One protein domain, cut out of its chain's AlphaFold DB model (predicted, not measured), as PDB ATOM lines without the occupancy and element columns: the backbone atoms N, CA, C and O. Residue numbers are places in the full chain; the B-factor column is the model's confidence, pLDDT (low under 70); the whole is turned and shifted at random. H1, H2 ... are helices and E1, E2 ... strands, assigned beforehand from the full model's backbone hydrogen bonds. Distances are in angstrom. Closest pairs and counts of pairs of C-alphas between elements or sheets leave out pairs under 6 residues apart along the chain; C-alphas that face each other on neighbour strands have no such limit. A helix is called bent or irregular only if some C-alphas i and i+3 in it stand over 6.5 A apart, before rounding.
ATOM      1  N   ASN A 193      -3.094   8.791   0.060       68.75
ATOM      2  CA  ASN A 193      -2.741  10.061   0.697       68.75
ATOM      3  C   ASN A 193      -3.955  10.939   1.044       68.75
ATOM      4  O   ASN A 193      -3.809  11.904   1.792       68.75
ATOM      5  N   ASP A 194      -5.153  10.610   0.552       62.25
ATOM      6  CA  ASP A 194      -6.387  11.287   0.951       62.25
ATOM      7  C   ASP A 194      -6.863  10.894   2.360       62.25
ATOM      8  O   ASP A 194      -7.747  11.546   2.918       62.25
ATOM      9  N   ILE A 195      -6.262   9.854   2.943       69.19
ATOM     10  CA  ILE A 195      -6.551   9.345   4.284       69.19
ATOM     11  C   ILE A 195      -5.458   9.814   5.239       69.19
ATOM     12  O   ILE A 195      -4.266   9.656   4.956       69.19
ATOM     13  N   ASP A 196      -5.849  10.313   6.412       71.75
ATOM     14  CA  ASP A 196      -4.893  10.674   7.455       71.75
ATOM     15  C   ASP A 196      -4.026   9.464   7.831       71.75
ATOM     16  O   ASP A 196      -4.509   8.393   8.223       71.75
ATOM     17  N   ASN A 197      -2.710   9.644   7.681       75.75
ATOM     18  CA  ASN A 197      -1.701   8.602   7.869       75.75
ATOM     19  C   ASN A 197      -1.928   7.345   6.992       75.75
ATOM     20  O   ASN A 197      -1.549   6.233   7.376       75.75
ATOM     21  N   GLY A 198      -2.560   7.513   5.825       76.50
ATOM     22  CA  GLY A 198      -3.021   6.430   4.952       76.50
ATOM     23  C   GLY A 198      -1.926   5.446   4.552       76.50
ATOM     24  O   GLY A 198      -2.111   4.241   4.708       76.50
ATOM     25  N   VAL A 199      -0.755   5.938   4.137       81.25
ATOM     26  CA  VAL A 199       0.395   5.101   3.738       81.25
ATOM     27  C   VAL A 199       0.823   4.159   4.867       81.25
ATOM     28  O   VAL A 199       0.909   2.949   4.670       81.25
ATOM     29  N   ASN A 200       0.997   4.674   6.086       83.88
ATOM     30  CA  ASN A 200       1.365   3.848   7.240       83.88
ATOM     31  C   ASN A 200       0.268   2.850   7.622       83.88
ATOM     32  O   ASN A 200       0.569   1.739   8.061       83.88
ATOM     33  N   ARG A 201      -1.006   3.226   7.472       85.19
ATOM     34  CA  ARG A 201      -2.134   2.321   7.737       85.19
ATOM     35  C   ARG A 201      -2.179   1.178   6.731       85.19
ATOM     36  O   ARG A 201      -2.390   0.042   7.144       85.19
ATOM     37  N   VAL A 202      -1.923   1.457   5.454       85.19
ATOM     38  CA  VAL A 202      -1.812   0.442   4.398       85.19
ATOM     39  C   VAL A 202      -0.641  -0.494   4.691       85.19
ATOM     40  O   VAL A 202      -0.835  -1.705   4.730       85.19
ATOM     41  N   ILE A 203       0.539   0.040   5.013       87.06
ATOM     42  CA  ILE A 203       1.715  -0.769   5.384       87.06
ATOM     43  C   ILE A 203       1.394  -1.711   6.553       87.06
ATOM     44  O   ILE A 203       1.628  -2.915   6.461       87.06
ATOM     45  N   LYS A 204       0.809  -1.185   7.636       87.19
ATOM     46  CA  LYS A 204       0.449  -1.978   8.825       87.19
ATOM     47  C   LYS A 204      -0.616  -3.033   8.517       87.19
ATOM     48  O   LYS A 204      -0.492  -4.168   8.972       87.19
ATOM     49  N   PHE A 205      -1.638  -2.679   7.740       88.88
ATOM     50  CA  PHE A 205      -2.694  -3.604   7.332       88.88
ATOM     51  C   PHE A 205      -2.126  -4.775   6.517       88.88
ATOM     52  O   PHE A 205      -2.317  -5.932   6.887       88.88
ATOM     53  N   TYR A 206      -1.361  -4.490   5.459       89.75
ATOM     54  CA  TYR A 206      -0.815  -5.528   4.578       89.75
ATOM     55  C   TYR A 206       0.308  -6.347   5.222       89.75
ATOM     56  O   TYR A 206       0.497  -7.507   4.854       89.75
ATOM     57  N   TYR A 207       1.024  -5.798   6.206       90.19
ATOM     58  CA  TYR A 207       1.939  -6.582   7.033       90.19
ATOM     59  C   TYR A 207       1.203  -7.630   7.870       90.19
ATOM     60  O   TYR A 207       1.561  -8.806   7.831       90.19
ATOM     61  N   ASN A 208       0.134  -7.226   8.565       89.06
ATOM     62  CA  ASN A 208      -0.668  -8.140   9.382       89.06
ATOM     63  C   ASN A 208      -1.310  -9.252   8.534       89.06
ATOM     64  O   ASN A 208      -1.399 -10.396   8.976       89.06
ATOM     65  N   GLU A 209      -1.680  -8.934   7.293       88.19
ATOM     66  CA  GLU A 209      -2.205  -9.891   6.311       88.19
ATOM     67  C   GLU A 209      -1.119 -10.755   5.635       88.19
ATOM     68  O   GLU A 209      -1.445 -11.584   4.786       88.19
ATOM     69  N   LYS A 210       0.167 -10.587   5.989       89.69
ATOM     70  CA  LYS A 210       1.328 -11.261   5.365       89.69
ATOM     71  C   LYS A 210       1.404 -11.064   3.844       89.69
ATOM     72  O   LYS A 210       1.699 -11.993   3.093       89.69
ATOM     73  N   LYS A 211       1.125  -9.842   3.388       89.50
ATOM     74  CA  LYS A 211       1.066  -9.433   1.970       89.50
ATOM     75  C   LYS A 211       1.902  -8.182   1.657       89.50
ATOM     76  O   LYS A 211       1.711  -7.568   0.609       89.50
ATOM     77  N   LEU A 212       2.809  -7.792   2.552       90.19
ATOM     78  CA  LEU A 212       3.738  -6.680   2.346       90.19
ATOM     79  C   LEU A 212       5.097  -7.199   1.860       90.19
ATOM     80  O   LEU A 212       5.658  -8.126   2.445       90.19
ATOM     81  N   TYR A 213       5.631  -6.578   0.814       88.44
ATOM     82  CA  TYR A 213       6.885  -6.958   0.169       88.44
ATOM     83  C   TYR A 213       7.889  -5.805   0.207       88.44
ATOM     84  O   TYR A 213       7.499  -4.641   0.208       88.44
ATOM     85  N   ILE A 214       9.178  -6.137   0.194       85.62
ATOM     86  CA  ILE A 214      10.271  -5.226  -0.147       85.62
ATOM     87  C   ILE A 214      10.754  -5.587  -1.549       85.62
ATOM     88  O   ILE A 214      11.130  -6.737  -1.808       85.62
ATOM     89  N   ILE A 215      10.732  -4.603  -2.442       78.19
ATOM     90  CA  ILE A 215      11.309  -4.677  -3.781       78.19
ATOM     91  C   ILE A 215      12.750  -4.171  -3.684       78.19
ATOM     92  O   ILE A 215      12.997  -3.011  -3.389       78.19
ATOM     93  N   GLY A 216      13.714  -5.057  -3.892       66.25
ATOM     94  CA  GLY A 216      15.138  -4.766  -3.801       66.25
ATOM     95  C   GLY A 216      15.732  -4.099  -5.045       66.25
ATOM     96  O   GLY A 216      15.085  -3.909  -6.077       66.25
ATOM     97  N   SER A 217      17.032  -3.796  -4.940       54.59
ATOM     98  CA  SER A 217      17.862  -3.172  -5.976       54.59
ATOM     99  C   SER A 217      17.684  -3.813  -7.353       54.59
ATOM    100  O   SER A 217      17.813  -5.030  -7.500       54.59
ATOM    101  N   VAL A 218      17.477  -2.975  -8.369       58.03
ATOM    102  CA  VAL A 218      17.386  -3.381  -9.775       58.03
ATOM    103  C   VAL A 218      18.640  -4.151 -10.192       58.03
ATOM    104  O   VAL A 218      19.745  -3.604 -10.157       58.03
ATOM    105  N   LYS A 219      18.466  -5.390 -10.658       69.06
ATOM    106  CA  LYS A 219      19.521  -6.162 -11.319       69.06
ATOM    107  C   LYS A 219      19.207  -6.277 -12.806       69.06
ATOM    108  O   LYS A 219      18.076  -6.525 -13.200       69.06
ATOM    109  N   PHE A 220      20.224  -6.093 -13.637       75.06
ATOM    110  CA  PHE A 220      20.128  -6.330 -15.073       75.06
ATOM    111  C   PHE A 220      20.748  -7.687 -15.369       75.06
ATOM    112  O   PHE A 220      21.874  -7.950 -14.944       75.06
ATOM    113  N   HIS A 221      19.996  -8.570 -16.013       81.06
ATOM    114  CA  HIS A 221      20.469  -9.894 -16.412       81.06
ATOM    115  C   HIS A 221      20.594  -9.934 -17.924       81.06
ATOM    116  O   HIS A 221      19.758  -9.377 -18.629       81.06
ATOM    117  N   GLU A 222      21.669 -10.538 -18.413       86.50
ATOM    118  CA  GLU A 222      21.867 -10.726 -19.843       86.50
ATOM    119  C   GLU A 222      20.777 -11.657 -20.389       86.50
ATOM    120  O   GLU A 222      20.558 -12.750 -19.866       86.50
ATOM    121  N   CYS A 223      20.065 -11.197 -21.416       81.81
ATOM    122  CA  CYS A 223      19.032 -11.961 -22.096       81.81
ATOM    123  C   CYS A 223      19.690 -12.778 -23.206       81.81
ATOM    124  O   CYS A 223      20.208 -12.209 -24.164       81.81
ATOM    125  N   SER A 224      19.672 -14.104 -23.094       76.38
ATOM    126  CA  SER A 224      20.279 -15.008 -24.077       76.38
ATOM    127  C   SER A 224      19.399 -15.290 -25.305       76.38
ATOM    128  O   SER A 224      19.904 -15.833 -26.279       76.38
ATOM    129  N   ASP A 225      18.107 -14.933 -25.277       74.56
ATOM    130  CA  ASP A 225      17.119 -15.225 -26.339       74.56
ATOM    131  C   ASP A 225      16.518 -13.940 -26.955       74.56
ATOM    132  O   ASP A 225      15.361 -13.877 -27.374       74.56
ATOM    133  N   TYR A 226      17.314 -12.867 -26.994       71.25
ATOM    134  CA  TYR A 226      16.875 -11.534 -27.425       71.25
ATOM    135  C   TYR A 226      16.429 -11.459 -28.897       71.25
ATOM    136  O   TYR A 226      15.854 -10.451 -29.308       71.25
ATOM    137  N   ASP A 227      16.714 -12.474 -29.717       70.25
ATOM    138  CA  ASP A 227      16.291 -12.520 -31.122       70.25
ATOM    139  C   ASP A 227      14.807 -12.874 -31.293       70.25
ATOM    140  O   ASP A 227      14.221 -12.520 -32.316       70.25
ATOM    141  N   ASN A 228      14.186 -13.491 -30.281       70.00
ATOM    142  CA  ASN A 228      12.767 -13.864 -30.279       70.00
ATOM    143  C   ASN A 228      11.879 -12.903 -29.469       70.00
ATOM    144  O   ASN A 228      10.662 -13.088 -29.398       70.00
ATOM    145  N   ILE A 229      12.472 -11.877 -28.855       70.62
ATOM    146  CA  ILE A 229      11.790 -10.883 -28.025       70.62
ATOM    147  C   ILE A 229      11.766  -9.548 -28.771       70.62
ATOM    148  O   ILE A 229      12.688  -9.211 -29.515       70.62
ATOM    149  N   ASP A 230      10.708  -8.766 -28.565       74.56
ATOM    150  CA  ASP A 230      10.658  -7.389 -29.043       74.56
ATOM    151  C   ASP A 230      11.824  -6.582 -28.446       74.56
ATOM    152  O   ASP A 230      11.854  -6.260 -27.253       74.56
ATOM    153  N   LYS A 231      12.809  -6.266 -29.294       68.94
ATOM    154  CA  LYS A 231      14.051  -5.596 -28.892       68.94
ATOM    155  C   LYS A 231      13.791  -4.207 -28.309       68.94
ATOM    156  O   LYS A 231      14.640  -3.712 -27.569       68.94
ATOM    157  N   GLU A 232      12.643  -3.585 -28.586       66.56
ATOM    158  CA  GLU A 232      12.260  -2.286 -28.013       66.56
ATOM    159  C   GLU A 232      11.955  -2.363 -26.504       66.56
ATOM    160  O   GLU A 232      12.118  -1.368 -25.787       66.56
ATOM    161  N   ALA A 233      11.609  -3.548 -25.986       67.00
ATOM    162  CA  ALA A 233      11.368  -3.782 -24.562       67.00
ATOM    163  C   ALA A 233      12.655  -4.021 -23.741       67.00
ATOM    164  O   ALA A 233      12.619  -3.953 -22.508       67.00
ATOM    165  N   LEU A 234      13.787  -4.280 -24.404       84.75
ATOM    166  CA  LEU A 234      15.058  -4.652 -23.779       84.75
ATOM    167  C   LEU A 234      15.953  -3.441 -23.479       84.75
ATOM    168  O   LEU A 234      15.798  -2.343 -24.027       84.75
ATOM    169  N   PHE A 235      16.929  -3.652 -22.596       88.00
ATOM    170  CA  PHE A 235      17.915  -2.650 -22.207       88.00
ATOM    171  C   PHE A 235      19.279  -2.951 -22.824       88.00
ATOM    172  O   PHE A 235      19.648  -4.103 -23.036       88.00
ATOM    173  N   VAL A 236      20.053  -1.904 -23.080       89.19
ATOM    174  CA  VAL A 236      21.442  -1.994 -23.532       89.19
ATOM    175  C   VAL A 236      22.347  -1.235 -22.579       89.19
ATOM    176  O   VAL A 236      21.963  -0.207 -22.011       89.19
ATOM    177  N   LYS A 237      23.564  -1.746 -22.409       89.38
ATOM    178  CA  LYS A 237      24.588  -1.128 -21.577       89.38
ATOM    179  C   LYS A 237      25.332  -0.067 -22.382       89.38
ATOM    180  O   LYS A 237      25.921  -0.369 -23.423       89.38
ATOM    181  N   VAL A 238      25.297   1.180 -21.920       85.75
ATOM    182  CA  VAL A 238      25.839   2.329 -22.657       85.75
ATOM    183  C   VAL A 238      26.731   3.225 -21.809       85.75
ATOM    184  O   VAL A 238      26.626   3.271 -20.580       85.75
ATOM    185  N   ILE A 239      27.563   3.992 -22.508       85.25
ATOM    186  CA  ILE A 239      28.346   5.118 -21.994       85.25
ATOM    187  C   ILE A 239      28.117   6.344 -22.890       85.25
ATOM    188  O   ILE A 239      27.854   6.202 -24.085       85.25
ATOM    189  N   GLU A 240      28.184   7.560 -22.344       79.00
ATOM    190  CA  GLU A 240      28.171   8.772 -23.178       79.00
ATOM    191  C   GLU A 240      29.490   8.928 -23.940       79.00
ATOM    192  O   GLU A 240      30.569   8.770 -23.372       79.00
ATOM    193  N   LYS A 241      29.408   9.326 -25.212       78.50
ATOM    194  CA  LYS A 241      30.567   9.518 -26.099       78.50
ATOM    195  C   LYS A 241      31.611  10.473 -25.545       78.50
ATOM    196  O   LYS A 241      32.794  10.222 -25.716       78.50
ATOM    197  N   LYS A 242      31.181  11.524 -24.844       73.75
ATOM    198  CA  LYS A 242      32.089  12.502 -24.228       73.75
ATOM    199  C   LYS A 242      33.011  11.878 -23.174       73.75
ATOM    200  O   LYS A 242      34.089  12.395 -22.946       73.75
ATOM    201  N   TYR A 243      32.594  10.770 -22.557       66.75
ATOM    202  CA  TYR A 243      33.430  10.009 -21.629       66.75
ATOM    203  C   TYR A 243      34.235   8.919 -22.336       66.75
ATOM    204  O   TYR A 243      35.131   8.362 -21.724       66.75
ATOM    205  N   PHE A 244      33.933   8.616 -23.603       62.19
ATOM    206  CA  PHE A 244      34.620   7.580 -24.369       62.19
ATOM    207  C   PHE A 244      36.046   8.003 -24.758       62.19
ATOM    208  O   PHE A 244      36.972   7.197 -24.677       62.19
ATOM    209  N   GLU A 245      36.237   9.277 -25.122       57.22
ATOM    210  CA  GLU A 245      37.554   9.839 -25.465       57.22
ATOM    211  C   GLU A 245      38.495   9.899 -24.246       57.22
ATOM    212  O   GLU A 245      39.674   9.585 -24.375       57.22
ATOM    213  N   ASP A 246      37.961  10.166 -23.048       53.16
ATOM    214  CA  ASP A 246      38.725  10.163 -21.788       53.16
ATOM    215  C   ASP A 246      39.024   8.742 -21.250       53.16
ATOM    216  O   ASP A 246      39.895   8.567 -20.395       53.16
ATOM    217  N   THR A 247      38.319   7.704 -21.727       52.94
ATOM    218  CA  THR A 247      38.410   6.323 -21.193       52.94
ATOM    219  C   THR A 247      39.464   5.418 -21.833       52.94
ATOM    220  O   THR A 247      39.634   4.292 -21.364       52.94
ATOM    221  N   LEU A 248      40.179   5.857 -22.875       52.28
ATOM    222  CA  LEU A 248      41.169   4.999 -23.545       52.28
ATOM    223  C   LEU A 248      42.459   4.789 -22.728       52.28
ATOM    224  O   LEU A 248      43.043   3.713 -22.828       52.28
ATOM    225  N   ASP A 249      42.850   5.737 -21.864       50.25
ATOM    226  CA  ASP A 249      44.153   5.679 -21.173       50.25
ATOM    227  C   ASP A 249      44.097   5.503 -19.647       50.25
ATOM    228  O   ASP A 249      45.095   5.126 -19.034       50.25
ATOM    229  N   ASN A 250      42.957   5.716 -18.992       50.16
ATOM    230  CA  ASN A 250      42.871   5.586 -17.538       50.16
ATOM    231  C   ASN A 250      41.474   5.140 -17.129       50.16
ATOM    232  O   ASN A 250      40.556   5.932 -17.219       50.16
ATOM    233  N   TYR A 251      41.312   3.897 -16.670       49.12
ATOM    234  CA  TYR A 251      40.526   3.517 -15.484       49.12
ATOM    235  C   TYR A 251      40.422   1.990 -15.421       49.12
ATOM    236  O   TYR A 251      39.687   1.354 -16.170       49.12
ATOM    237  N   LYS A 252      41.143   1.384 -14.472       47.41
ATOM    238  CA  LYS A 252      41.082  -0.063 -14.222       47.41
ATOM    239  C   LYS A 252      39.863  -0.514 -13.419       47.41
ATOM    240  O   LYS A 252      39.721  -1.712 -13.262       47.41
ATOM    241  N   ASN A 253      38.999   0.375 -12.915       48.50
ATOM    242  CA  ASN A 253      37.758   0.003 -12.222       48.50
ATOM    243  C   ASN A 253      36.797   1.204 -12.132       48.50
ATOM    244  O   ASN A 253      37.191   2.253 -11.632       48.50
ATOM    245  N   LYS A 254      35.531   0.991 -12.524       53.47
ATOM    246  CA  LYS A 254      34.389   1.938 -12.564       53.47
ATOM    247  C   LYS A 254      34.336   2.883 -13.767       53.47
ATOM    248  O   LYS A 254      34.375   4.098 -13.630       53.47
ATOM    249  N   ILE A 255      34.096   2.306 -14.940       56.81
ATOM    250  CA  ILE A 255      33.397   3.032 -16.005       56.81
ATOM    251  C   ILE A 255      31.964   3.291 -15.495       56.81
ATOM    252  O   ILE A 255      31.290   2.315 -15.153       56.81
ATOM    253  N   PRO A 256      31.480   4.545 -15.396       63.59
ATOM    254  CA  PRO A 256      30.081   4.814 -15.087       63.59
ATOM    255  C   PRO A 256      29.246   4.444 -16.315       63.59
ATOM    256  O   PRO A 256      29.004   5.254 -17.205       63.59
ATOM    257  N   PHE A 257      28.869   3.174 -16.394       72.56
ATOM    258  CA  PHE A 257      27.931   2.693 -17.391       72.56
ATOM    259  C   PHE A 257      26.509   2.787 -16.856       72.56
ATOM    260  O   PHE A 257      26.268   2.716 -15.650       72.56
ATOM    261  N   GLN A 258      25.561   2.895 -17.772       79.81
ATOM    262  CA  GLN A 258      24.142   2.874 -17.457       79.81
ATOM    263  C   GLN A 258      23.411   1.922 -18.395       79.81
ATOM    264  O   GLN A 258      23.860   1.661 -19.511       79.81
ATOM    265  N   TYR A 259      22.276   1.414 -17.935       81.31
ATOM    266  CA  TYR A 259      21.358   0.642 -18.758       81.31
ATOM    267  C   TYR A 259      20.241   1.563 -19.234       81.31
ATOM    268  O   TYR A 259      19.548   2.168 -18.417       81.31
ATOM    269  N   ILE A 260      20.057   1.666 -20.547       80.25
ATOM    270  CA  ILE A 260      18.954   2.425 -21.152       80.25
ATOM    271  C   ILE A 260      18.137   1.513 -22.058       80.25
ATOM    272  O   ILE A 260      18.663   0.530 -22.577       80.25
ATOM    273  N   LYS A 261      16.857   1.833 -22.267       83.75
ATOM    274  CA  LYS A 261      16.033   1.103 -23.240       83.75
ATOM    275  C   LYS A 261      16.650   1.188 -24.634       83.75
ATOM    276  O   LYS A 261      17.148   2.249 -25.027       83.75
ATOM    277  N   TYR A 262      16.568   0.102 -25.394       85.94
ATOM    278  CA  TYR A 262      17.134   0.040 -26.740       85.94
ATOM    279  C   TYR A 262      16.529   1.087 -27.688       85.94
ATOM    280  O   TYR A 262      17.266   1.739 -28.424       85.94
ATOM    281  N   GLU A 263      15.222   1.343 -27.604       80.62
ATOM    282  CA  GLU A 263      14.541   2.406 -28.364       80.62
ATOM    283  C   GLU A 263      15.149   3.801 -28.088       80.62
ATOM    284  O   GLU A 263      15.436   4.582 -29.001       80.62
ATOM    285  N   ILE A 264      15.438   4.102 -26.815       78.62
ATOM    286  CA  ILE A 264      16.080   5.359 -26.401       78.62
ATOM    287  C   ILE A 264      17.502   5.431 -26.967       78.62
ATOM    288  O   ILE A 264      17.914   6.479 -27.470       78.62
ATOM    289  N   PHE A 265      18.244   4.320 -26.933       85.19
ATOM    290  CA  PHE A 265      19.565   4.251 -27.549       85.19
ATOM    291  C   PHE A 265      19.504   4.545 -29.053       85.19
ATOM    292  O   PHE A 265      20.290   5.361 -29.527       85.19
ATOM    293  N   GLN A 266      18.562   3.959 -29.801       85.00
ATOM    294  CA  GLN A 266      18.431   4.213 -31.241       85.00
ATOM    295  C   GLN A 266      18.216   5.702 -31.545       85.00
ATOM    296  O   GLN A 266      18.859   6.252 -32.442       85.00
ATOM    297  N   LYS A 267      17.372   6.375 -30.753       81.56
ATOM    298  CA  LYS A 267      17.075   7.808 -30.901       81.56
ATOM    299  C   LYS A 267      18.270   8.712 -30.575       81.56
ATOM    300  O   LYS A 267      18.427   9.769 -31.187       81.56
ATOM    301  N   TYR A 268      19.117   8.299 -29.632       81.06
ATOM    302  CA  TYR A 268      20.247   9.088 -29.127       81.06
ATOM    303  C   TYR A 268      21.613   8.419 -29.356       81.06
ATOM    304  O   TYR A 268      22.575   8.699 -28.640       81.06
ATOM    305  N   ASN A 269      21.751   7.596 -30.399       79.69
ATOM    306  CA  ASN A 269      22.998   6.898 -30.762       79.69
ATOM    307  C   ASN A 269      24.157   7.853 -31.132       79.69
ATOM    308  O   ASN A 269      25.323   7.464 -31.234       79.69
ATOM    309  N   LYS A 270      23.848   9.138 -31.333       81.06
ATOM    310  CA  LYS A 270      24.834  10.209 -31.485       81.06
ATOM    311  C   LYS A 270      25.507  10.571 -30.161       81.06
ATOM    312  O   LYS A 270      26.652  10.995 -30.210       81.06
ATOM    313  N   ILE A 271      24.832  10.367 -29.027       79.88
ATOM    314  CA  ILE A 271      25.273  10.738 -27.671       79.88
ATOM    315  C   ILE A 271      25.855   9.533 -26.926       79.88
ATOM    316  O   ILE A 271      26.797   9.697 -26.157       79.88
ATOM    317  N   PHE A 272      25.336   8.331 -27.175       82.56
ATOM    318  CA  PHE A 272      25.725   7.112 -26.463       82.56
ATOM    319  C   PHE A 272      26.482   6.121 -27.357       82.56
ATOM    320  O   PHE A 272      26.247   6.058 -28.564       82.56
ATOM    321  N   ILE A 273      27.369   5.328 -26.754       84.06
ATOM    322  CA  ILE A 273      28.024   4.151 -27.347       84.06
ATOM    323  C   ILE A 273      27.632   2.922 -26.527       84.06
ATOM    324  O   ILE A 273      27.576   2.992 -25.297       84.06
ATOM    325  N   ARG A 274      27.361   1.800 -27.205       85.94
ATOM    326  CA  ARG A 274      27.168   0.503 -26.545       85.94
ATOM    327  C   ARG A 274      28.500  -0.026 -26.029       85.94
ATOM    328  O   ARG A 274      29.495   0.018 -26.744       85.94
ATOM    329  N   ILE A 275      28.493  -0.526 -24.800       84.75
ATOM    330  CA  ILE A 275      29.679  -1.112 -24.162       84.75
ATOM    331  C   ILE A 275      29.861  -2.574 -24.582       84.75
ATOM    332  O   ILE A 275      30.987  -3.053 -24.661       84.75
ATOM    333  N   ASP A 276      28.760  -3.267 -24.866       85.06
ATOM    334  CA  ASP A 276      28.718  -4.657 -25.307       85.06
ATOM    335  C   ASP A 276      27.599  -4.882 -26.342       85.06
ATOM    336  O   ASP A 276      26.759  -4.009 -26.604       85.06
ATOM    337  N   GLU A 277      27.606  -6.066 -26.955       85.19
ATOM    338  CA  GLU A 277      26.587  -6.503 -27.919       85.19
ATOM    339  C   GLU A 277      25.359  -7.138 -27.241       85.19
ATOM    340  O   GLU A 277      24.334  -7.364 -27.890       85.19
ATOM    341  N   CYS A 278      25.408  -7.302 -25.919       87.25
ATOM    342  CA  CYS A 278      24.395  -7.954 -25.100       87.25
ATOM    343  C   CYS A 278      23.134  -7.098 -24.917       87.25
ATOM    344  O   CYS A 278      23.182  -5.864 -24.827       87.25
ATOM    345  N   PHE A 279      21.992  -7.772 -24.811       88.12
ATOM    346  CA  PHE A 279      20.738  -7.180 -24.358       88.12
ATOM    347  C   PHE A 279      20.452  -7.621 -22.930       88.12
ATOM    348  O   PHE A 279      20.826  -8.717 -22.520       88.12
ATOM    349  N   TYR A 280      19.790  -6.756 -22.174       85.31
ATOM    350  CA  TYR A 280      19.548  -6.963 -20.760       85.31
ATOM    351  C   TYR A 280      18.066  -6.869 -20.426       85.31
ATOM    352  O   TYR A 280      17.365  -5.953 -20.867       85.31
ATOM    353  N   GLU A 281      17.621  -7.784 -19.576       82.12
ATOM    354  CA  GLU A 281      16.335  -7.726 -18.899       82.12
ATOM    355  C   GLU A 281      16.504  -7.094 -17.521       82.12
ATOM    356  O   GLU A 281      17.470  -7.349 -16.797       82.12
ATOM    357  N   LYS A 282      15.551  -6.239 -17.162       75.62
ATOM    358  CA  LYS A 282      15.492  -5.614 -15.844       75.62
ATOM    359  C   LYS A 282      14.726  -6.538 -14.895       75.62
ATOM    360  O   LYS A 282      13.521  -6.702 -15.066       75.62
ATOM    361  N   ILE A 283      15.402  -7.077 -13.883       68.75
ATOM    362  CA  ILE A 283      14.809  -7.909 -12.827       68.75
ATOM    363  C   ILE A 283      14.856  -7.149 -11.498       68.75
ATOM    364  O   ILE A 283      15.895  -6.617 -11.099       68.75
ATOM    365  N   CYS A 284      13.726  -7.100 -10.800       65.25
ATOM    366  CA  CYS A 284      13.648  -6.607  -9.429       65.25
ATOM    367  C   CYS A 284      13.596  -7.818  -8.483       65.25
ATOM    368  O   CYS A 284      12.755  -8.691  -8.670       65.25
ATOM    369  N   GLU A 285      14.498  -7.910  -7.500       69.56
ATOM    370  CA  GLU A 285      14.418  -8.966  -6.476       69.56
ATOM    371  C   GLU A 285      13.305  -8.632  -5.478       69.56
ATOM    372  O   GLU A 285      13.260  -7.519  -4.972       69.56
ATOM    373  N   GLU A 286      12.426  -9.580  -5.162       77.56
ATOM    374  CA  GLU A 286      11.278  -9.352  -4.272       77.56
ATOM    375  C   GLU A 286      11.374 -10.248  -3.032       77.56
ATOM    376  O   GLU A 286      11.668 -11.442  -3.140       77.56
ATOM    377  N   LYS A 287      11.118  -9.692  -1.841       83.31
ATOM    378  CA  LYS A 287      11.069 -10.453  -0.580       83.31
ATOM    379  C   LYS A 287       9.835 -10.090   0.232       83.31
ATOM    380  O   LYS A 287       9.490  -8.918   0.341       83.31
ATOM    381  N   LEU A 288       9.179 -11.090   0.818       86.31
ATOM    382  CA  LEU A 288       8.109 -10.865   1.790       86.31
ATOM    383  C   LEU A 288       8.707 -10.280   3.079       86.31
ATOM    384  O   LEU A 288       9.764 -10.725   3.528       86.31
ATOM    385  N   VAL A 289       8.042  -9.287   3.669       85.75
ATOM    386  CA  VAL A 289       8.479  -8.697   4.940       85.75
ATOM    387  C   VAL A 289       8.074  -9.611   6.094       85.75
ATOM    388  O   VAL A 289       6.902  -9.683   6.453       85.75
ATOM    389  N   GLU A 290       9.055 -10.294   6.681       81.50
ATOM    390  CA  GLU A 290       8.868 -11.162   7.857       81.50
ATOM    391  C   GLU A 290       9.397 -10.532   9.158       81.50
ATOM    392  O   GLU A 290       9.101 -11.008  10.253       81.50
ATOM    393  N   GLU A 291      10.163  -9.443   9.057       78.81
ATOM    394  CA  GLU A 291      10.728  -8.720  10.200       78.81
ATOM    395  C   GLU A 291       9.662  -7.883  10.928       78.81
ATOM    396  O   GLU A 291       8.637  -7.508  10.355       78.81
ATOM    397  N   ASN A 292       9.894  -7.571  12.207       80.94
ATOM    398  CA  ASN A 292       9.011  -6.682  12.966       80.94
ATOM    399  C   ASN A 292       9.044  -5.266  12.381       80.94
ATOM    400  O   ASN A 292      10.094  -4.622  12.356       80.94
ATOM    401  N   ILE A 293       7.878  -4.752  11.988       84.56
ATOM    402  CA  ILE A 293       7.756  -3.402  11.435       84.56
ATOM    403  C   ILE A 293       7.585  -2.386  12.567       84.56
ATOM    404  O   ILE A 293       6.534  -2.312  13.205       84.56
ATOM    405  N   ASN A 294       8.614  -1.570  12.790       84.31
ATOM    406  CA  ASN A 294       8.553  -0.358  13.607       84.31
ATOM    407  C   ASN A 294       8.705   0.899  12.727       84.31
ATOM    408  O   ASN A 294       9.002   0.805  11.536       84.31
ATOM    409  N   ASP A 295       8.506   2.085  13.304       81.81
ATOM    410  CA  ASP A 295       8.559   3.342  12.543       81.81
ATOM    411  C   ASP A 295       9.940   3.581  11.893       81.81
ATOM    412  O   ASP A 295      10.023   4.103  10.781       81.81
ATOM    413  N   ASP A 296      11.026   3.129  12.535       80.44
ATOM    414  CA  ASP A 296      12.388   3.201  11.985       80.44
ATOM    415  C   ASP A 296      12.574   2.310  10.750       80.44
ATOM    416  O   ASP A 296      13.227   2.713   9.783       80.44
ATOM    417  N   PHE A 297      11.995   1.108  10.764       85.12
ATOM    418  CA  PHE A 297      12.001   0.191   9.629       85.12
ATOM    419  C   PHE A 297      11.231   0.782   8.452       85.12
ATOM    420  O   PHE A 297      11.758   0.799   7.337       85.12
ATOM    421  N   ILE A 298      10.023   1.306   8.697       83.81
ATOM    422  CA  ILE A 298       9.209   1.939   7.651       83.81
ATOM    423  C   ILE A 298       9.999   3.081   7.025       83.81
ATOM    424  O   ILE A 298      10.184   3.103   5.816       83.81
ATOM    425  N   LYS A 299      10.547   3.987   7.841       80.88
ATOM    426  CA  LYS A 299      11.273   5.162   7.350       80.88
ATOM    427  C   LYS A 299      12.488   4.819   6.483       80.88
ATOM    428  O   LYS A 299      12.805   5.575   5.573       80.88
ATOM    429  N   ARG A 300      13.182   3.710   6.765       79.19
ATOM    430  CA  ARG A 300      14.366   3.280   5.996       79.19
ATOM    431  C   ARG A 300      14.028   2.590   4.679       79.19
ATOM    432  O   ARG A 300      14.856   2.636   3.781       79.19
ATOM    433  N   ASN A 301      12.864   1.952   4.590       80.88
ATOM    434  CA  ASN A 301      12.499   1.092   3.461       80.88
ATOM    435  C   ASN A 301      11.268   1.602   2.691       80.88
ATOM    436  O   ASN A 301      10.777   0.905   1.813       80.88
ATOM    437  N   ILE A 302      10.742   2.787   3.024       81.06
ATOM    438  CA  ILE A 302       9.460   3.306   2.519       81.06
ATOM    439  C   ILE A 302       9.373   3.301   0.987       81.06
ATOM    440  O   ILE A 302       8.337   2.935   0.437       81.06
ATOM    441  N   ASP A 303      10.478   3.622   0.315       78.31
ATOM    442  CA  ASP A 303      10.582   3.693  -1.146       78.31
ATOM    443  C   ASP A 303      10.586   2.321  -1.831       78.31
ATOM    444  O   ASP A 303      10.285   2.226  -3.019       78.31
ATOM    445  N   ASP A 304      10.870   1.264  -1.071       81.56
ATOM    446  CA  ASP A 304      11.007  -0.110  -1.553       81.56
ATOM    447  C   ASP A 304       9.829  -1.001  -1.114       81.56
ATOM    448  O   ASP A 304       9.707  -2.148  -1.548       81.56
ATOM    449  N   LEU A 305       8.937  -0.497  -0.253       84.62
ATOM    450  CA  LEU A 305       7.771  -1.241   0.221       84.62
ATOM    451  C   LEU A 305       6.678  -1.308  -0.849       84.62
ATOM    452  O   LEU A 305       6.250  -0.287  -1.388       84.62
ATOM    453  N   ALA A 306       6.164  -2.512  -1.097       85.88
ATOM    454  CA  ALA A 306       5.133  -2.782  -2.092       85.88
ATOM    455  C   ALA A 306       4.054  -3.749  -1.602       85.88
ATOM    456  O   ALA A 306       4.288  -4.602  -0.743       85.88
ATOM    457  N   ILE A 307       2.879  -3.660  -2.223       84.00
ATOM    458  CA  ILE A 307       1.790  -4.631  -2.066       84.00
ATOM    459  C   ILE A 307       1.441  -5.264  -3.413       84.00
ATOM    460  O   ILE A 307       1.682  -4.681  -4.468       84.00
ATOM    461  N   GLU A 308       0.883  -6.473  -3.391       81.94
ATOM    462  CA  GLU A 308       0.338  -7.097  -4.601       81.94
ATOM    463  C   GLU A 308      -1.016  -6.479  -4.952       81.94
ATOM    464  O   GLU A 308      -1.916  -6.466  -4.117       81.94
ATOM    465  N   VAL A 309      -1.158  -6.011  -6.189       69.31
ATOM    466  CA  VAL A 309      -2.396  -5.444  -6.733       69.31
ATOM    467  C   VAL A 309      -2.693  -6.069  -8.091       69.31
ATOM    468  O   VAL A 309      -1.786  -6.525  -8.791       69.31
ATOM    469  N   GLU A 310      -3.961  -6.093  -8.485       56.19
ATOM    470  CA  GLU A 310      -4.378  -6.592  -9.795       56.19
ATOM    471  C   GLU A 310      -4.683  -5.419 -10.731       56.19
ATOM    472  O   GLU A 310      -5.594  -4.635 -10.480       56.19
ATOM    473  N   ILE A 311      -3.922  -5.293 -11.821       48.19
ATOM    474  CA  ILE A 311      -4.132  -4.263 -12.845       48.19
ATOM    475  C   ILE A 311      -4.303  -4.952 -14.199       48.19
ATOM    476  O   ILE A 311      -3.441  -5.717 -14.629       48.19
ATOM    477  N   PHE A 312      -5.433  -4.700 -14.869       41.41
ATOM    478  CA  PHE A 312      -5.797  -5.326 -16.152       41.41
ATOM    479  C   PHE A 312      -5.711  -6.867 -16.138       41.41
ATOM    480  O   PHE A 312      -5.244  -7.482 -17.098       41.41
ATOM    481  N   GLY A 313      -6.126  -7.498 -15.032       41.53
ATOM    482  CA  GLY A 313      -6.094  -8.957 -14.868       41.53
ATOM    483  C   GLY A 313      -4.705  -9.539 -14.584       41.53
ATOM    484  O   GLY A 313      -4.531 -10.758 -14.603       41.53
ATOM    485  N   ARG A 314      -3.690  -8.694 -14.356       46.44
ATOM    486  CA  ARG A 314      -2.328  -9.114 -14.006       46.44
ATOM    487  C   ARG A 314      -2.002  -8.704 -12.579       46.44
ATOM    488  O   ARG A 314      -2.168  -7.545 -12.208       46.44
ATOM    489  N   LYS A 315      -1.482  -9.651 -11.800       67.56
ATOM    490  CA  LYS A 315      -0.947  -9.392 -10.463       67.56
ATOM    491  C   LYS A 315       0.429  -8.747 -10.579       67.56
ATOM    492  O   LYS A 315       1.331  -9.345 -11.160       67.56
ATOM    493  N   ILE A 316       0.578  -7.545 -10.038       69.50
ATOM    494  CA  ILE A 316       1.841  -6.800 -10.007       69.50
ATOM    495  C   ILE A 316       2.118  -6.295  -8.589       69.50
ATOM    496  O   ILE A 316       1.186  -6.058  -7.820       69.50
ATOM    497  N   LYS A 317       3.391  -6.104  -8.229       75.94
ATOM    498  CA  LYS A 317       3.759  -5.429  -6.979       75.94
ATOM    499  C   LYS A 317       3.795  -3.921  -7.207       75.94
ATOM    500  O   LYS A 317       4.576  -3.435  -8.023       75.94
ATOM    501  N   HIS A 318       2.942  -3.187  -6.505       74.38
ATOM    502  CA  HIS A 318       2.871  -1.733  -6.582       74.38
ATOM    503  C   HIS A 318       3.473  -1.115  -5.321       74.38
ATOM    504  O   HIS A 318       3.097  -1.484  -4.209       74.38
ATOM    505  N   LEU A 319       4.401  -0.170  -5.502       78.88
ATOM    506  CA  LEU A 319       5.029   0.562  -4.402       78.88
ATOM    507  C   LEU A 319       3.985   1.361  -3.618       78.88
ATOM    508  O   LEU A 319       3.115   2.001  -4.217       78.88
ATOM    509  N   VAL A 320       4.085   1.323  -2.291       76.62
ATOM    510  CA  VAL A 320       3.143   2.005  -1.392       76.62
ATOM    511  C   VAL A 320       3.480   3.493  -1.273       76.62
ATOM    512  O   VAL A 320       2.568   4.313  -1.173       76.62
ATOM    513  N   ASN A 321       4.767   3.859  -1.344       72.75
ATOM    514  CA  ASN A 321       5.220   5.253  -1.341       72.75
ATOM    515  C   ASN A 321       5.141   5.886  -2.736       72.75
ATOM    516  O   ASN A 321       6.145   6.238  -3.353       72.75
ATOM    517  N   ASN A 322       3.929   5.971  -3.268       63.41
ATOM    518  CA  ASN A 322       3.654   6.661  -4.517       63.41
ATOM    519  C   ASN A 322       2.583   7.721  -4.256       63.41
ATOM    520  O   ASN A 322       1.479   7.394  -3.818       63.41
ATOM    521  N   ASP A 323       2.892   8.981  -4.568       53.72
ATOM    522  CA  ASP A 323       1.994  10.126  -4.363       53.72
ATOM    523  C   ASP A 323       0.638   9.981  -5.076       53.72
ATOM    524  O   ASP A 323      -0.327  10.662  -4.731       53.72
ATOM    525  N   LYS A 324       0.556   9.063  -6.049       58.34
ATOM    526  CA  LYS A 324      -0.641   8.722  -6.824       58.34
ATOM    527  C   LYS A 324      -1.118   7.287  -6.586       58.34
ATOM    528  O   LYS A 324      -1.658   6.653  -7.495       58.34
ATOM    529  N   PHE A 325      -0.895   6.728  -5.397       64.88
ATOM    530  CA  PHE A 325      -1.312   5.357  -5.124       64.88
ATOM    531  C   PHE A 325      -2.834   5.260  -4.932       64.88
ATOM    532  O   PHE A 325      -3.368   5.691  -3.910       64.88
ATOM    533  N   SER A 326      -3.531   4.743  -5.952       63.00
ATOM    534  CA  SER A 326      -5.000   4.700  -6.016       63.00
ATOM    535  C   SER A 326      -5.605   3.787  -4.957       63.00
ATOM    536  O   SER A 326      -5.199   2.635  -4.810       63.00
ATOM    537  N   LEU A 327      -6.640   4.286  -4.281       64.62
ATOM    538  CA  LEU A 327      -7.468   3.525  -3.346       64.62
ATOM    539  C   LEU A 327      -8.194   2.354  -4.020       64.62
ATOM    540  O   LEU A 327      -8.504   1.375  -3.351       64.62
ATOM    541  N   GLU A 328      -8.421   2.413  -5.334       60.88
ATOM    542  CA  GLU A 328      -9.013   1.306  -6.102       60.88
ATOM    543  C   GLU A 328      -8.112   0.068  -6.153       60.88
ATOM    544  O   GLU A 328      -8.598  -1.045  -6.339       60.88
ATOM    545  N   LEU A 329      -6.802   0.259  -5.983       62.44
ATOM    546  CA  LEU A 329      -5.824  -0.825  -5.963       62.44
ATOM    547  C   LEU A 329      -5.732  -1.501  -4.586       62.44
ATOM    548  O   LEU A 329      -4.960  -2.441  -4.418       62.44
ATOM    549  N   VAL A 330      -6.497  -1.020  -3.603       70.56
ATOM    550  CA  VAL A 330      -6.467  -1.489  -2.218       70.56
ATOM    551  C   VAL A 330      -7.638  -2.436  -1.945       70.56
ATOM    552  O   VAL A 330      -8.755  -2.242  -2.425       70.56
ATOM    553  N   ASP A 331      -7.400  -3.465  -1.131       71.62
ATOM    554  CA  ASP A 331      -8.391  -4.485  -0.794       71.62
ATOM    555  C   ASP A 331      -9.607  -3.862  -0.087       71.62
ATOM    556  O   ASP A 331      -9.474  -3.062   0.844       71.62
ATOM    557  N   LYS A 332     -10.818  -4.323  -0.433       70.25
ATOM    558  CA  LYS A 332     -12.069  -3.896   0.231       70.25
ATOM    559  C   LYS A 332     -12.026  -4.058   1.754       70.25
ATOM    560  O   LYS A 332     -12.656  -3.290   2.472       70.25
ATOM    561  N   ASN A 333     -11.269  -5.034   2.252       72.44
ATOM    562  CA  ASN A 333     -11.094  -5.254   3.685       72.44
ATOM    563  C   ASN A 333     -10.388  -4.079   4.371       72.44
ATOM    564  O   ASN A 333     -10.787  -3.721   5.473       72.44
ATOM    565  N   PHE A 334      -9.415  -3.439   3.714       76.31
ATOM    566  CA  PHE A 334      -8.809  -2.206   4.215       76.31
ATOM    567  C   PHE A 334      -9.823  -1.057   4.202       76.31
ATOM    568  O   PHE A 334      -9.966  -0.362   5.203       76.31
ATOM    569  N   ILE A 335     -10.590  -0.903   3.115       67.44
ATOM    570  CA  ILE A 335     -11.638   0.129   3.006       67.44
ATOM    571  C   ILE A 335     -12.682  -0.012   4.122       67.44
ATOM    572  O   ILE A 335     -13.156   0.978   4.678       67.44
ATOM    573  N   ASN A 336     -12.996  -1.244   4.522       72.94
ATOM    574  CA  ASN A 336     -13.910  -1.514   5.630       72.94
ATOM    575  C   ASN A 336     -13.358  -1.094   7.003       72.94
ATOM    576  O   ASN A 336     -14.152  -0.912   7.923       72.94
ATOM    577  N   THR A 337     -12.040  -0.912   7.148       73.56
ATOM    578  CA  THR A 337     -11.426  -0.384   8.385       73.56
ATOM    579  C   THR A 337     -11.558   1.131   8.534       73.56
ATOM    580  O   THR A 337     -11.246   1.671   9.596       73.56
ATOM    581  N   LEU A 338     -11.994   1.826   7.482       69.31
ATOM    582  CA  LEU A 338     -12.201   3.267   7.504       69.31
ATOM    583  C   LEU A 338     -13.498   3.611   8.240       69.31
ATOM    584  O   LEU A 338     -14.497   2.889   8.155       69.31
ATOM    585  N   THR A 339     -13.493   4.734   8.946       71.44
ATOM    586  CA  THR A 339     -14.699   5.293   9.562       71.44
ATOM    587  C   THR A 339     -15.678   5.780   8.491       71.44
ATOM    588  O   THR A 339     -15.292   6.086   7.364       71.44
ATOM    589  N   GLU A 340     -16.960   5.895   8.838       56.25
ATOM    590  CA  GLU A 340     -17.971   6.438   7.918       56.25
ATOM    591  C   GLU A 340     -17.652   7.880   7.489       56.25
ATOM    592  O   GLU A 340     -17.927   8.259   6.354       56.25
ATOM    593  N   TYR A 341     -17.001   8.660   8.360       54.84
ATOM    594  CA  TYR A 341     -16.484   9.985   8.022       54.84
ATOM    595  C   TYR A 341     -15.381   9.908   6.961       54.84
ATOM    596  O   TYR A 341     -15.464  10.597   5.952       54.84
ATOM    597  N   GLU A 342     -14.381   9.041   7.141       56.19
ATOM    598  CA  GLU A 342     -13.278   8.875   6.184       56.19
ATOM    599  C   GLU A 342     -13.759   8.346   4.833       56.19
ATOM    600  O   GLU A 342     -13.320   8.836   3.796       56.19
ATOM    601  N   LYS A 343     -14.696   7.390   4.826       59.44
ATOM    602  CA  LYS A 343     -15.324   6.904   3.589       59.44
ATOM    603  C   LYS A 343     -16.067   8.024   2.875       59.44
ATOM    604  O   LYS A 343     -15.883   8.198   1.676       59.44
ATOM    605  N   MET A 344     -16.841   8.822   3.612       52.88
ATOM    606  CA  MET A 344     -17.537   9.974   3.049       52.88
ATOM    607  C   MET A 344     -16.542  11.027   2.541       52.88
ATOM    608  O   MET A 344     -16.748  11.585   1.471       52.88
ATOM    609  N   ASP A 345     -15.432  11.265   3.239       55.62
ATOM    610  CA  ASP A 345     -14.397  12.208   2.813       55.62
ATOM    611  C   ASP A 345     -13.649  11.745   1.561       55.62
ATOM    612  O   ASP A 345     -13.365  12.574   0.696       55.62
ATOM    613  N   ILE A 346     -13.391  10.445   1.425       55.41
ATOM    614  CA  ILE A 346     -12.838   9.831   0.212       55.41
ATOM    615  C   ILE A 346     -13.837   9.917  -0.936       55.41
ATOM    616  O   ILE A 346     -13.460  10.330  -2.027       55.41
ATOM    617  N   GLU A 347     -15.105   9.568  -0.709       51.88
ATOM    618  CA  GLU A 347     -16.163   9.681  -1.721       51.88
ATOM    619  C   GLU A 347     -16.317  11.126  -2.195       51.88
ATOM    620  O   GLU A 347     -16.440  11.379  -3.393       51.88
ATOM    621  N   ILE A 348     -16.239  12.079  -1.266       44.75
ATOM    622  CA  ILE A 348     -16.255  13.505  -1.561       44.75
ATOM    623  C   ILE A 348     -15.004  13.900  -2.371       44.75
ATOM    624  O   ILE A 348     -15.154  14.505  -3.425       44.75
ATOM    625  N   ARG A 349     -13.784  13.510  -1.973       49.12
ATOM    626  CA  ARG A 349     -12.533  13.843  -2.695       49.12
ATOM    627  C   ARG A 349     -12.423  13.183  -4.077       49.12
ATOM    628  O   ARG A 349     -11.913  13.810  -5.007       49.12
ATOM    629  N   ALA A 350     -12.923  11.954  -4.219       43.88
ATOM    630  CA  ALA A 350     -13.014  11.205  -5.473       43.88
ATOM    631  C   ALA A 350     -13.985  11.871  -6.455       43.88
ATOM    632  O   ALA A 350     -13.678  12.018  -7.635       43.88
ATOM    633  N   GLN A 351     -15.145  12.309  -5.955       41.19
ATOM    634  CA  GLN A 351     -16.153  13.027  -6.742       41.19
ATOM    635  C   GLN A 351     -15.735  14.473  -7.054       41.19
ATOM    636  O   GLN A 351     -16.174  15.033  -8.056       41.19
ATOM    637  N   GLU A 352     -14.882  15.077  -6.225       37.81
ATOM    638  CA  GLU A 352     -14.390  16.452  -6.376       37.81
ATOM    639  C   GLU A 352     -13.127  16.578  -7.241       37.81
ATOM    640  O   GLU A 352     -12.737  17.708  -7.560       37.81
ATOM    641  N   GLY A 353     -12.495  15.456  -7.611       43.41
ATOM    642  CA  GLY A 353     -11.203  15.436  -8.292       43.41
ATOM    643  C   GLY A 353     -10.150  16.200  -7.492       43.41
ATOM    644  O   GLY A 353      -9.612  17.169  -8.000       43.41
TER     645      GLY A 353
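What this domain is: This is residues 193 to 353 of the 527 residues of an uncharacterized protein of Aliarcobacter cryaerophilus (UniProt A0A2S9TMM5). Two small lobes sit at the two ends of a long ribbon of two strands, E1 and E5, which makes much of the longest axis. One lobe is a three-stranded sheet, E3, E2 and E4, with H3 over it; the other holds the hairpin E6 and E7 with H1 and H4, while H5 and H6 lie beyond H1, at the far end from the first lobe. The 161 printed residues hold six named helices and seven named strands, in the order H1 E1 E2 H2 E3 H3 E4 E5 H4 E6 E7 H5 H6, of mixed class. Ribbon and hairpin form one curled antiparallel sheet in the order E5, E1, E6, E7. The whole is loose, with a radius of gyration of the C-alphas of 21.4 A, and only just elongated, spanning 67 by 34 by 29 A.

Where its parts are: H1 is residues 198 to 208, 15.4 A long, from C-alpha 198 at (-3.021, 6.430, 4.952). E1, residues 212 to 222, spans 28.9 A and bends by 59 degrees at residue 217. E2 is 235 to 240, H2 241 to 244, E3 258 to 261, H3 262 to 267 and E4 272 to 274. E5, residues 280 to 288, spans 25.6 A. H4 is 295 to 304, irregular, with C-alphas 300 and 303 8.1 A apart. E6 is 305 to 311, 17.9 A, E7 314 to 319, 15.5 A, and H5 332 to 335. H6, residues 340 to 352, 17.8 A, ends at C-alpha 352, (-14.390, 16.452, -6.376).

How they stand to each other: E5 and E1 are antiparallel, with N 216 and O 285 2.7 A apart. E1 and E6 are antiparallel, with N 306 and O 213 at 2.8 A; in the hairpin E6 and E7, N 318 and O 307 are at 2.8 A. H1 is on this strongly twisted sheet at a height of 9.6 A, across the strands, two layers of helix and sheet. H4 is on it too; the closest C-alphas of H4 and E1 are Asp 304 and Ile 215, 5.1 A. In the other sheet, of order E3, E2, E4, neighbour strands are antiparallel: N 236 and O 260 are within hydrogen-bond range across E2 and E3, at 2.8 A, and N 273 and O 239 across E4 and E2, at 2.9 A. H3 runs along E2, at 10 degrees on the local plane and a height of 8.9 A; H2 only grazes this sheet. E3, H3, E4 and E5, H4, E6 are split strand-helix-strand units, each with another strand between its two strands in the sheet, and their crossovers are right-handed. H5 is close to but not clearly touching H1, C-alphas 334 and 205 being closest at 7.0 A, and H6, C-alphas 343 and 335 at 7.7 A. Each O i to N i+4 pair is within hydrogen-bond range in H1, H3 and H6, and 4 of 6 in H4; H2 and H5 are too short for one.

The domain as a whole: The C-alphas of Asp 249 and Glu 340 are farthest apart, 68.6 A. The printed part has no cut. The links E1 to E2, H2 to E3 and E7 to H5 are long; residues 248 to 254 stand free. Mean pLDDT of the printed part is 72.5; 59 residues are under 70, among them 243 to 256 and 340 to 353.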